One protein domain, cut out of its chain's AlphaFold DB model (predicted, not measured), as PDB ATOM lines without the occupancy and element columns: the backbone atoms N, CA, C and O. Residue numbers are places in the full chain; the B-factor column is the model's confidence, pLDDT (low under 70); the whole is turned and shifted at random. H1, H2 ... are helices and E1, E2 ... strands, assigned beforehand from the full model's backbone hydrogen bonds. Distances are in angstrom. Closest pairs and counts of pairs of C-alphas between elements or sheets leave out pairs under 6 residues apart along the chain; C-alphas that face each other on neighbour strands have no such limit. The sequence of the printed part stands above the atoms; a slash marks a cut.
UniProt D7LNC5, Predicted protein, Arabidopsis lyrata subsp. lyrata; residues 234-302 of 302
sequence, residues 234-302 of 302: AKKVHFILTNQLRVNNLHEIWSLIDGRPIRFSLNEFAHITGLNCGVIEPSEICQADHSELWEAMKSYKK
ATOM      1  N   ALA A 234      85.082 132.253 125.319       68.62
ATOM      2  CA  ALA A 234      84.581 131.753 126.610       68.62
ATOM      3  C   ALA A 234      84.232 130.253 126.585       68.62
ATOM      4  O   ALA A 234      84.576 129.503 127.493       68.62
ATOM      5  N   LYS A 235      83.624 129.780 125.485       70.44
ATOM      6  CA  LYS A 235      83.288 128.361 125.291       70.44
ATOM      7  C   LYS A 235      84.518 127.449 125.295       70.44
ATOM      8  O   LYS A 235      84.453 126.351 125.836       70.44
ATOM      9  N   LYS A 236      85.616 127.885 124.673       74.50
ATOM     10  CA  LYS A 236      86.871 127.128 124.618       74.50
ATOM     11  C   LYS A 236      87.557 127.136 125.976       74.50
ATOM     12  O   LYS A 236      87.915 126.071 126.455       74.50
ATOM     13  N   VAL A 237      87.644 128.295 126.627       77.19
ATOM     14  CA  VAL A 237      88.235 128.410 127.971       77.19
ATOM     15  C   VAL A 237      87.486 127.540 128.978       77.19
ATOM     16  O   VAL A 237      88.087 126.730 129.671       77.19
ATOM     17  N   HIS A 238      86.159 127.594 128.983       77.62
ATOM     18  CA  HIS A 238      85.343 126.713 129.812       77.62
ATOM     19  C   HIS A 238      85.507 125.231 129.475       77.62
ATOM     20  O   HIS A 238      85.560 124.399 130.376       77.62
ATOM     21  N   PHE A 239      85.601 124.874 128.194       79.38
ATOM     22  CA  PHE A 239      85.864 123.490 127.807       79.38
ATOM     23  C   PHE A 239      87.209 122.998 128.362       79.38
ATOM     24  O   PHE A 239      87.274 121.898 128.906       79.38
ATOM     25  N   ILE A 240      88.252 123.829 128.293       83.31
ATOM     26  CA  ILE A 240      89.570 123.533 128.865       83.31
ATOM     27  C   ILE A 240      89.460 123.356 130.386       83.31
ATOM     28  O   ILE A 240      89.946 122.356 130.914       83.31
ATOM     29  N   LEU A 241      88.764 124.265 131.080       82.69
ATOM     30  CA  LEU A 241      88.597 124.236 132.538       82.69
ATOM     31  C   LEU A 241      87.785 123.031 133.038       82.69
ATOM     32  O   LEU A 241      88.124 122.438 134.059       82.69
ATOM     33  N   THR A 242      86.720 122.657 132.329       80.81
ATOM     34  CA  THR A 242      85.834 121.542 132.713       80.81
ATOM     35  C   THR A 242      86.444 120.169 132.449       80.81
ATOM     36  O   THR A 242      86.059 119.200 133.100       80.81
ATOM     37  N   ASN A 243      87.416 120.083 131.538       81.38
ATOM     38  CA  ASN A 243      88.111 118.844 131.193       81.38
ATOM     39  C   ASN A 243      89.519 118.755 131.796       81.38
ATOM     40  O   ASN A 243      90.354 118.006 131.290       81.38
ATOM     41  N   GLN A 244      89.796 119.497 132.869       84.62
ATOM     42  CA  GLN A 244      91.088 119.434 133.546       84.62
ATOM     43  C   GLN A 244      91.370 118.049 134.136       84.62
ATOM     44  O   GLN A 244      90.494 117.395 134.714       84.62
ATOM     45  N   LEU A 245      92.618 117.619 134.003       81.00
ATOM     46  CA  LEU A 245      93.173 116.414 134.597       81.00
ATOM     47  C   LEU A 245      93.816 116.765 135.938       81.00
ATOM     48  O   LEU A 245      94.378 117.843 136.111       81.00
ATOM     49  N   ARG A 246      93.741 115.846 136.901       80.69
ATOM     50  CA  ARG A 246      94.373 116.017 138.208       80.69
ATOM     51  C   ARG A 246      95.879 115.797 138.079       80.69
ATOM     52  O   ARG A 246      96.309 114.681 137.793       80.69
ATOM     53  N   VAL A 247      96.661 116.847 138.305       75.25
ATOM     54  CA  VAL A 247      98.129 116.838 138.211       75.25
ATOM     55  C   VAL A 247      98.718 117.315 139.535       75.25
ATOM     56  O   VAL A 247      98.134 118.157 140.206       75.25
ATOM     57  N   ASN A 248      99.872 116.765 139.915       73.56
ATOM     58  CA  ASN A 248     100.554 117.094 141.173       73.56
ATOM     59  C   ASN A 248     101.538 118.277 141.041       73.56
ATOM     60  O   ASN A 248     102.307 118.535 141.960       73.56
ATOM     61  N   ASN A 249     101.556 118.962 139.894       76.19
ATOM     62  CA  ASN A 249     102.450 120.079 139.608       76.19
ATOM     63  C   ASN A 249     101.646 121.381 139.598       76.19
ATOM     64  O   ASN A 249     100.728 121.529 138.798       76.19
ATOM     65  N   LEU A 250     102.016 122.316 140.470       72.62
ATOM     66  CA  LEU A 250     101.338 123.603 140.620       72.62
ATOM     67  C   LEU A 250     101.593 124.558 139.448       72.62
ATOM     68  O   LEU A 250     100.836 125.500 139.270       72.62
ATOM     69  N   HIS A 251     102.637 124.332 138.645       76.81
ATOM     70  CA  HIS A 251     103.009 125.202 137.523       76.81
ATOM     71  C   HIS A 251     102.441 124.747 136.176       76.81
ATOM     72  O   HIS A 251     102.752 125.343 135.141       76.81
ATOM     73  N   GLU A 252     101.616 123.702 136.175       80.06
ATOM     74  CA  GLU A 252     101.060 123.113 134.966       80.06
ATOM     75  C   GLU A 252      99.558 122.890 135.083       80.06
ATOM     76  O   GLU A 252      99.043 122.462 136.113       80.06
ATOM     77  N   ILE A 253      98.866 123.099 133.970       81.75
ATOM     78  CA  ILE A 253      97.464 122.735 133.798       81.75
ATOM     79  C   ILE A 253      97.388 121.736 132.657       81.75
ATOM     80  O   ILE A 253      97.934 121.950 131.575       81.75
ATOM     81  N   TRP A 254      96.710 120.623 132.906       88.00
ATOM     82  CA  TRP A 254      96.469 119.606 131.894       88.00
ATOM     83  C   TRP A 254      94.977 119.518 131.634       88.00
ATOM     84  O   TRP A 254      94.198 119.407 132.579       88.00
ATOM     85  N   SER A 255      94.581 119.501 130.367       85.50
ATOM     86  CA  SER A 255      93.178 119.379 129.973       85.50
ATOM     87  C   SER A 255      93.001 118.341 128.881       85.50
ATOM     88  O   SER A 255      93.817 118.221 127.971       85.50
ATOM     89  N   LEU A 256      91.907 117.592 128.962       83.81
ATOM     90  CA  LEU A 256      91.532 116.612 127.957       83.81
ATOM     91  C   LEU A 256      90.770 117.302 126.820       83.81
ATOM     92  O   LEU A 256      89.682 117.837 127.027       83.81
ATOM     93  N   ILE A 257      91.329 117.269 125.615       84.00
ATOM     94  CA  ILE A 257      90.709 117.810 124.403       84.00
ATOM     95  C   ILE A 257      90.615 116.677 123.388       84.00
ATOM     96  O   ILE A 257      91.624 116.068 123.046       84.00
ATOM     97  N   ASP A 258      89.395 116.351 122.954       81.25
ATOM     98  CA  ASP A 258      89.113 115.245 122.026       81.25
ATOM     99  C   ASP A 258      89.799 113.921 122.425       81.25
ATOM    100  O   ASP A 258      90.354 113.192 121.604       81.25
ATOM    101  N   GLY A 259      89.799 113.623 123.730       78.69
ATOM    102  CA  GLY A 259      90.399 112.407 124.289       78.69
ATOM    103  C   GLY A 259      91.929 112.420 124.386       78.69
ATOM    104  O   GLY A 259      92.517 111.416 124.791       78.69
ATOM    105  N   ARG A 260      92.585 113.538 124.057       82.19
ATOM    106  CA  ARG A 260      94.040 113.716 124.156       82.19
ATOM    107  C   ARG A 260      94.383 114.711 125.269       82.19
ATOM    108  O   ARG A 260      93.767 115.777 125.325       82.19
ATOM    109  N   PRO A 261      95.331 114.399 126.168       83.50
ATOM    110  CA  PRO A 261      95.791 115.364 127.152       83.50
ATOM    111  C   PRO A 261      96.620 116.442 126.452       83.50
ATOM    112  O   PRO A 261      97.545 116.141 125.701       83.50
ATOM    113  N   ILE A 262      96.295 117.696 126.723       86.38
ATOM    114  CA  ILE A 262      97.106 118.848 126.351       86.38
ATOM    115  C   ILE A 262      97.644 119.454 127.638       86.38
ATOM    116  O   ILE A 262      96.896 119.657 128.596       86.38
ATOM    117  N   ARG A 263      98.952 119.699 127.654       88.81
ATOM    118  CA  ARG A 263      99.679 120.297 128.771       88.81
ATOM    119  C   ARG A 263      99.952 121.762 128.465       88.81
ATOM    120  O   ARG A 263     100.445 122.075 127.386       88.81
ATOM    121  N   PHE A 264      99.684 122.614 129.442       82.56
ATOM    122  CA  PHE A 264     100.019 124.030 129.440       82.56
ATOM    123  C   PHE A 264     100.868 124.332 130.672       82.56
ATOM    124  O   PHE A 264     100.549 123.865 131.769       82.56
ATOM    125  N   SER A 265     101.912 125.141 130.528       83.69
ATOM    126  CA  SER A 265     102.433 125.873 131.688       83.69
ATOM    127  C   SER A 265     101.404 126.911 132.154       83.69
ATOM    128  O   SER A 265     100.576 127.368 131.361       83.69
ATOM    129  N   LEU A 266     101.455 127.325 133.423       78.62
ATOM    130  CA  LEU A 266     100.568 128.383 133.931       78.62
ATOM    131  C   LEU A 266     100.681 129.686 133.129       78.62
ATOM    132  O   LEU A 266      99.668 130.331 132.873       78.62
ATOM    133  N   ASN A 267     101.887 130.051 132.689       78.00
ATOM    134  CA  ASN A 267     102.101 131.267 131.903       78.00
ATOM    135  C   ASN A 267     101.471 131.163 130.510       78.00
ATOM    136  O   ASN A 267     100.801 132.095 130.070       78.00
ATOM    137  N   GLU A 268     101.643 130.027 129.827       78.81
ATOM    138  CA  GLU A 268     100.987 129.781 128.538       78.81
ATOM    139  C   GLU A 268      99.469 129.767 128.695       78.81
ATOM    140  O   GLU A 268      98.754 130.356 127.887       78.81
ATOM    141  N   PHE A 269      98.969 129.139 129.756       78.31
ATOM    142  CA  PHE A 269      97.546 129.091 130.043       78.31
ATOM    143  C   PHE A 269      96.970 130.489 130.303       78.31
ATOM    144  O   PHE A 269      95.953 130.843 129.704       78.31
ATOM    145  N   ALA A 270      97.626 131.309 131.127       75.75
ATOM    146  CA  ALA A 270      97.233 132.694 131.380       75.75
ATOM    147  C   ALA A 270      97.254 133.527 130.095       75.75
ATOM    148  O   ALA A 270      96.311 134.262 129.811       75.75
ATOM    149  N   HIS A 271      98.288 133.359 129.269       74.94
ATOM    150  CA  HIS A 271      98.412 134.071 128.002       74.94
ATOM    151  C   HIS A 271      97.309 133.687 127.003       74.94
ATOM    152  O   HIS A 271      96.690 134.561 126.403       74.94
ATOM    153  N   ILE A 272      97.020 132.389 126.854       72.50
ATOM    154  CA  ILE A 272      96.002 131.880 125.920       72.50
ATOM    155  C   ILE A 272      94.593 132.224 126.402       72.50
ATOM    156  O   ILE A 272      93.734 132.590 125.605       72.50
ATOM    157  N   THR A 273      94.313 132.066 127.696       71.81
ATOM    158  CA  THR A 273      92.956 132.240 128.234       71.81
ATOM    159  C   THR A 273      92.649 133.669 128.664       71.81
ATOM    160  O   THR A 273      91.474 134.000 128.826       71.81
ATOM    161  N   GLY A 274      93.672 134.502 128.862       70.69
ATOM    162  CA  GLY A 274      93.553 135.824 129.473       70.69
ATOM    163  C   GLY A 274      93.156 135.787 130.954       70.69
ATOM    164  O   GLY A 274      92.777 136.823 131.494       70.69
ATOM    165  N   LEU A 275      93.178 134.613 131.599       74.12
ATOM    166  CA  LEU A 275      92.877 134.473 133.023       74.12
ATOM    167  C   LEU A 275      94.088 134.876 133.864       74.12
ATOM    168  O   LEU A 275      95.232 134.611 133.498       74.12
ATOM    169  N   ASN A 276      93.826 135.479 135.023       75.31
ATOM    170  CA  ASN A 276      94.870 135.709 136.009       75.31
ATOM    171  C   ASN A 276      95.235 134.370 136.670       75.31
ATOM    172  O   ASN A 276      94.392 133.741 137.308       75.31
ATOM    173  N   CYS A 277      96.479 133.931 136.485       72.19
ATOM    174  CA  CYS A 277      97.041 132.732 137.117       72.19
ATOM    175  C   CYS A 277      98.204 133.068 138.062       72.19
ATOM    176  O   CYS A 277      99.022 132.200 138.365       72.19
ATOM    177  N   GLY A 278      98.305 134.332 138.480       67.75
ATOM    178  CA  GLY A 278      99.226 134.763 139.520       67.75
ATOM    179  C   GLY A 278      98.831 134.230 140.896       67.75
ATOM    180  O   GLY A 278      97.755 133.658 141.089       67.75
ATOM    181  N   VAL A 279      99.722 134.427 141.865       62.94
ATOM    182  CA  VAL A 279      99.404 134.159 143.269       62.94
ATOM    183  C   VAL A 279      98.321 135.145 143.692       62.94
ATOM    184  O   VAL A 279      98.515 136.350 143.570       62.94
ATOM    185  N   ILE A 280      97.190 134.630 144.169       56.50
ATOM    186  CA  ILE A 280      96.141 135.466 144.754       56.50
ATOM    187  C   ILE A 280      96.664 135.937 146.109       56.50
ATOM    188  O   ILE A 280      96.869 135.116 147.010       56.50
ATOM    189  N   GLU A 281      96.914 137.237 146.260       59.16
ATOM    190  CA  GLU A 281      97.257 137.771 147.573       59.16
ATOM    191  C   GLU A 281      96.024 137.717 148.489       59.16
ATOM    192  O   GLU A 281      94.909 138.008 148.048       59.16
ATOM    193  N   PRO A 282      96.175 137.393 149.787       56.31
ATOM    194  CA  PRO A 282      95.050 137.389 150.726       56.31
ATOM    195  C   PRO A 282      94.293 138.728 150.798       56.31
ATOM    196  O   PRO A 282      93.118 138.752 151.148       56.31
ATOM    197  N   SER A 283      94.966 139.829 150.455       52.00
ATOM    198  CA  SER A 283      94.438 141.195 150.343       52.00
ATOM    199  C   SER A 283      93.509 141.406 149.138       52.00
ATOM    200  O   SER A 283      92.662 142.296 149.177       52.00
ATOM    201  N   GLU A 284      93.641 140.599 148.082       47.69
ATOM    202  CA  GLU A 284      92.828 140.665 146.858       47.69
ATOM    203  C   GLU A 284      91.543 139.833 146.954       47.69
ATOM    204  O   GLU A 284      90.642 139.962 146.118       47.69
ATOM    205  N   ILE A 285      91.419 138.999 147.991       51.41
ATOM    206  CA  ILE A 285      90.183 138.285 148.297       51.41
ATOM    207  C   ILE A 285      89.167 139.324 148.770       51.41
ATOM    208  O   ILE A 285      89.146 139.735 149.930       51.41
ATOM    209  N   CYS A 286      88.314 139.766 147.849       43.69
ATOM    210  CA  CYS A 286      87.222 140.671 148.165       43.69
ATOM    211  C   CYS A 286      86.235 139.952 149.099       43.69
ATOM    212  O   CYS A 286      85.342 139.237 148.651       43.69
ATOM    213  N   GLN A 287      86.390 140.144 150.412       46.03
ATOM    214  CA  GLN A 287      85.426 139.735 151.443       46.03
ATOM    215  C   GLN A 287      84.203 140.665 151.466       46.03
ATOM    216  O   GLN A 287      83.681 141.008 152.526       46.03
ATOM    217  N   ALA A 288      83.756 141.139 150.306       51.66
ATOM    218  CA  ALA A 288      82.500 141.855 150.248       51.66
ATOM    219  C   ALA A 288      81.383 140.853 150.568       51.66
ATOM    220  O   ALA A 288      81.225 139.834 149.895       51.66
ATOM    221  N   ASP A 289      80.632 141.128 151.633       45.78
ATOM    222  CA  ASP A 289      79.493 140.306 152.012       45.78
ATOM    223  C   ASP A 289      78.394 140.454 150.954       45.78
ATOM    224  O   ASP A 289      77.637 141.423 150.906       45.78
ATOM    225  N   HIS A 290      78.353 139.492 150.040       57.12
ATOM    226  CA  HIS A 290      77.380 139.437 148.960       57.12
ATOM    227  C   HIS A 290      76.108 138.679 149.358       57.12
ATOM    228  O   HIS A 290      75.260 138.427 148.499       57.12
ATOM    229  N   SER A 291      75.945 138.293 150.628       66.94
ATOM    230  CA  SER A 291      74.797 137.501 151.082       66.94
ATOM    231  C   SER A 291      73.457 138.182 150.777       66.94
ATOM    232  O   SER A 291      72.559 137.532 150.239       66.94
ATOM    233  N   GLU A 292      73.351 139.500 150.968       66.94
ATOM    234  CA  GLU A 292      72.153 140.280 150.623       66.94
ATOM    235  C   GLU A 292      71.839 140.245 149.111       66.94
ATOM    236  O   GLU A 292      70.690 140.048 148.703       66.94
ATOM    237  N   LEU A 293      72.867 140.347 148.258       56.28
ATOM    238  CA  LEU A 293      72.745 140.249 146.798       56.28
ATOM    239  C   LEU A 293      72.271 138.848 146.367       56.28
ATOM    240  O   LEU A 293      71.404 138.716 145.493       56.28
ATOM    241  N   TRP A 294      72.829 137.795 146.971       60.78
ATOM    242  CA  TRP A 294      72.485 136.407 146.659       60.78
ATOM    243  C   TRP A 294      71.068 136.052 147.111       60.78
ATOM    244  O   TRP A 294      70.336 135.416 146.347       60.78
ATOM    245  N   GLU A 295      70.638 136.507 148.288       68.56
ATOM    246  CA  GLU A 295      69.263 136.329 148.773       68.56
ATOM    247  C   GLU A 295      68.252 137.075 147.899       68.56
ATOM    248  O   GLU A 295      67.245 136.496 147.468       68.56
ATOM    249  N   ALA A 296      68.568 138.315 147.511       65.81
ATOM    250  CA  ALA A 296      67.771 139.049 146.538       65.81
ATOM    251  C   ALA A 296      67.625 138.244 145.239       65.81
ATOM    252  O   ALA A 296      66.511 138.096 144.741       65.81
ATOM    253  N   MET A 297      68.698 137.636 144.719       55.16
ATOM    254  CA  MET A 297      68.640 136.829 143.493       55.16
ATOM    255  C   MET A 297      67.907 135.492 143.628       55.16
ATOM    256  O   MET A 297      67.249 135.077 142.667       55.16
ATOM    257  N   LYS A 298      67.971 134.820 144.783       62.12
ATOM    258  CA  LYS A 298      67.199 133.592 145.046       62.12
ATOM    259  C   LYS A 298      65.696 133.875 145.072       62.12
ATOM    260  O   LYS A 298      64.920 133.069 144.558       62.12
ATOM    261  N   SER A 299      65.288 135.040 145.577       51.91
ATOM    262  CA  SER A 299      63.875 135.436 145.657       51.91
ATOM    263  C   SER A 299      63.179 135.581 144.288       51.91
ATOM    264  O   SER A 299      61.966 135.408 144.193       51.91
ATOM    265  N   TYR A 300      63.935 135.806 143.204       48.47
ATOM    266  CA  TYR A 300      63.410 135.950 141.836       48.47
ATOM    267  C   TYR A 300      63.108 134.625 141.115       48.47
ATOM    268  O   TYR A 300      62.653 134.649 139.971       48.47
ATOM    269  N   LYS A 301      63.358 133.464 141.738       46.59
ATOM    270  CA  LYS A 301      63.051 132.138 141.162       46.59
ATOM    271  C   LYS A 301      61.593 131.679 141.368       46.59
ATOM    272  O   LYS A 301      61.305 130.513 141.109       46.59
ATOM    273  N   LYS A 302      60.692 132.559 141.815       35.69
ATOM    274  CA  LYS A 302      59.276 132.249 142.068       35.69
ATOM    275  C   LYS A 302      58.349 132.718 140.949       35.69
ATOM    276  O   LYS A 302      58.507 133.873 140.495       35.69
TER     277      LYS A 302
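Overview. This is residues 234 to 302 of the 302 residues of the protein "Predicted protein" of Arabidopsis lyrata subsp. lyrata (UniProt D7LNC5). What shape is it? H1 and H2 pack on the hairpin E1 and E2, and an arm, residues 279 to 302 with H3, sticks out. What size? The 69 residues, of mixed class, span 43 by 33 by 22 A. They are only just extended, close to loose, with a radius of gyration of the C-alphas of 16.7 A.

Arrangement. What meets what? H1, residues 234 to 242, comes closest to E1, residues 252 to 257, at C-alphas 240 and 255, 5.6 A. E2, residues 260 to 265, is antiparallel to E1, with N 253 and O 264 within hydrogen-bond range, 2.9 A. Other helices? H2, residues 266 to 273, is close to H1 but not clearly touching; H3, residues 291 to 299, is apart from both. Every helix O i to N i+4 pair is within range.

Along the chain. H1 begins where? C-alpha 234 is at (84.581, 131.753, 126.610). H3 ends where? C-alpha 299 is at (63.875, 135.436, 145.657).

Size, cuts and confidence. Any cut? There is none; H2 to H3 is a long link. Low confidence? Residues 234 and 278 to 302 have pLDDT under 70.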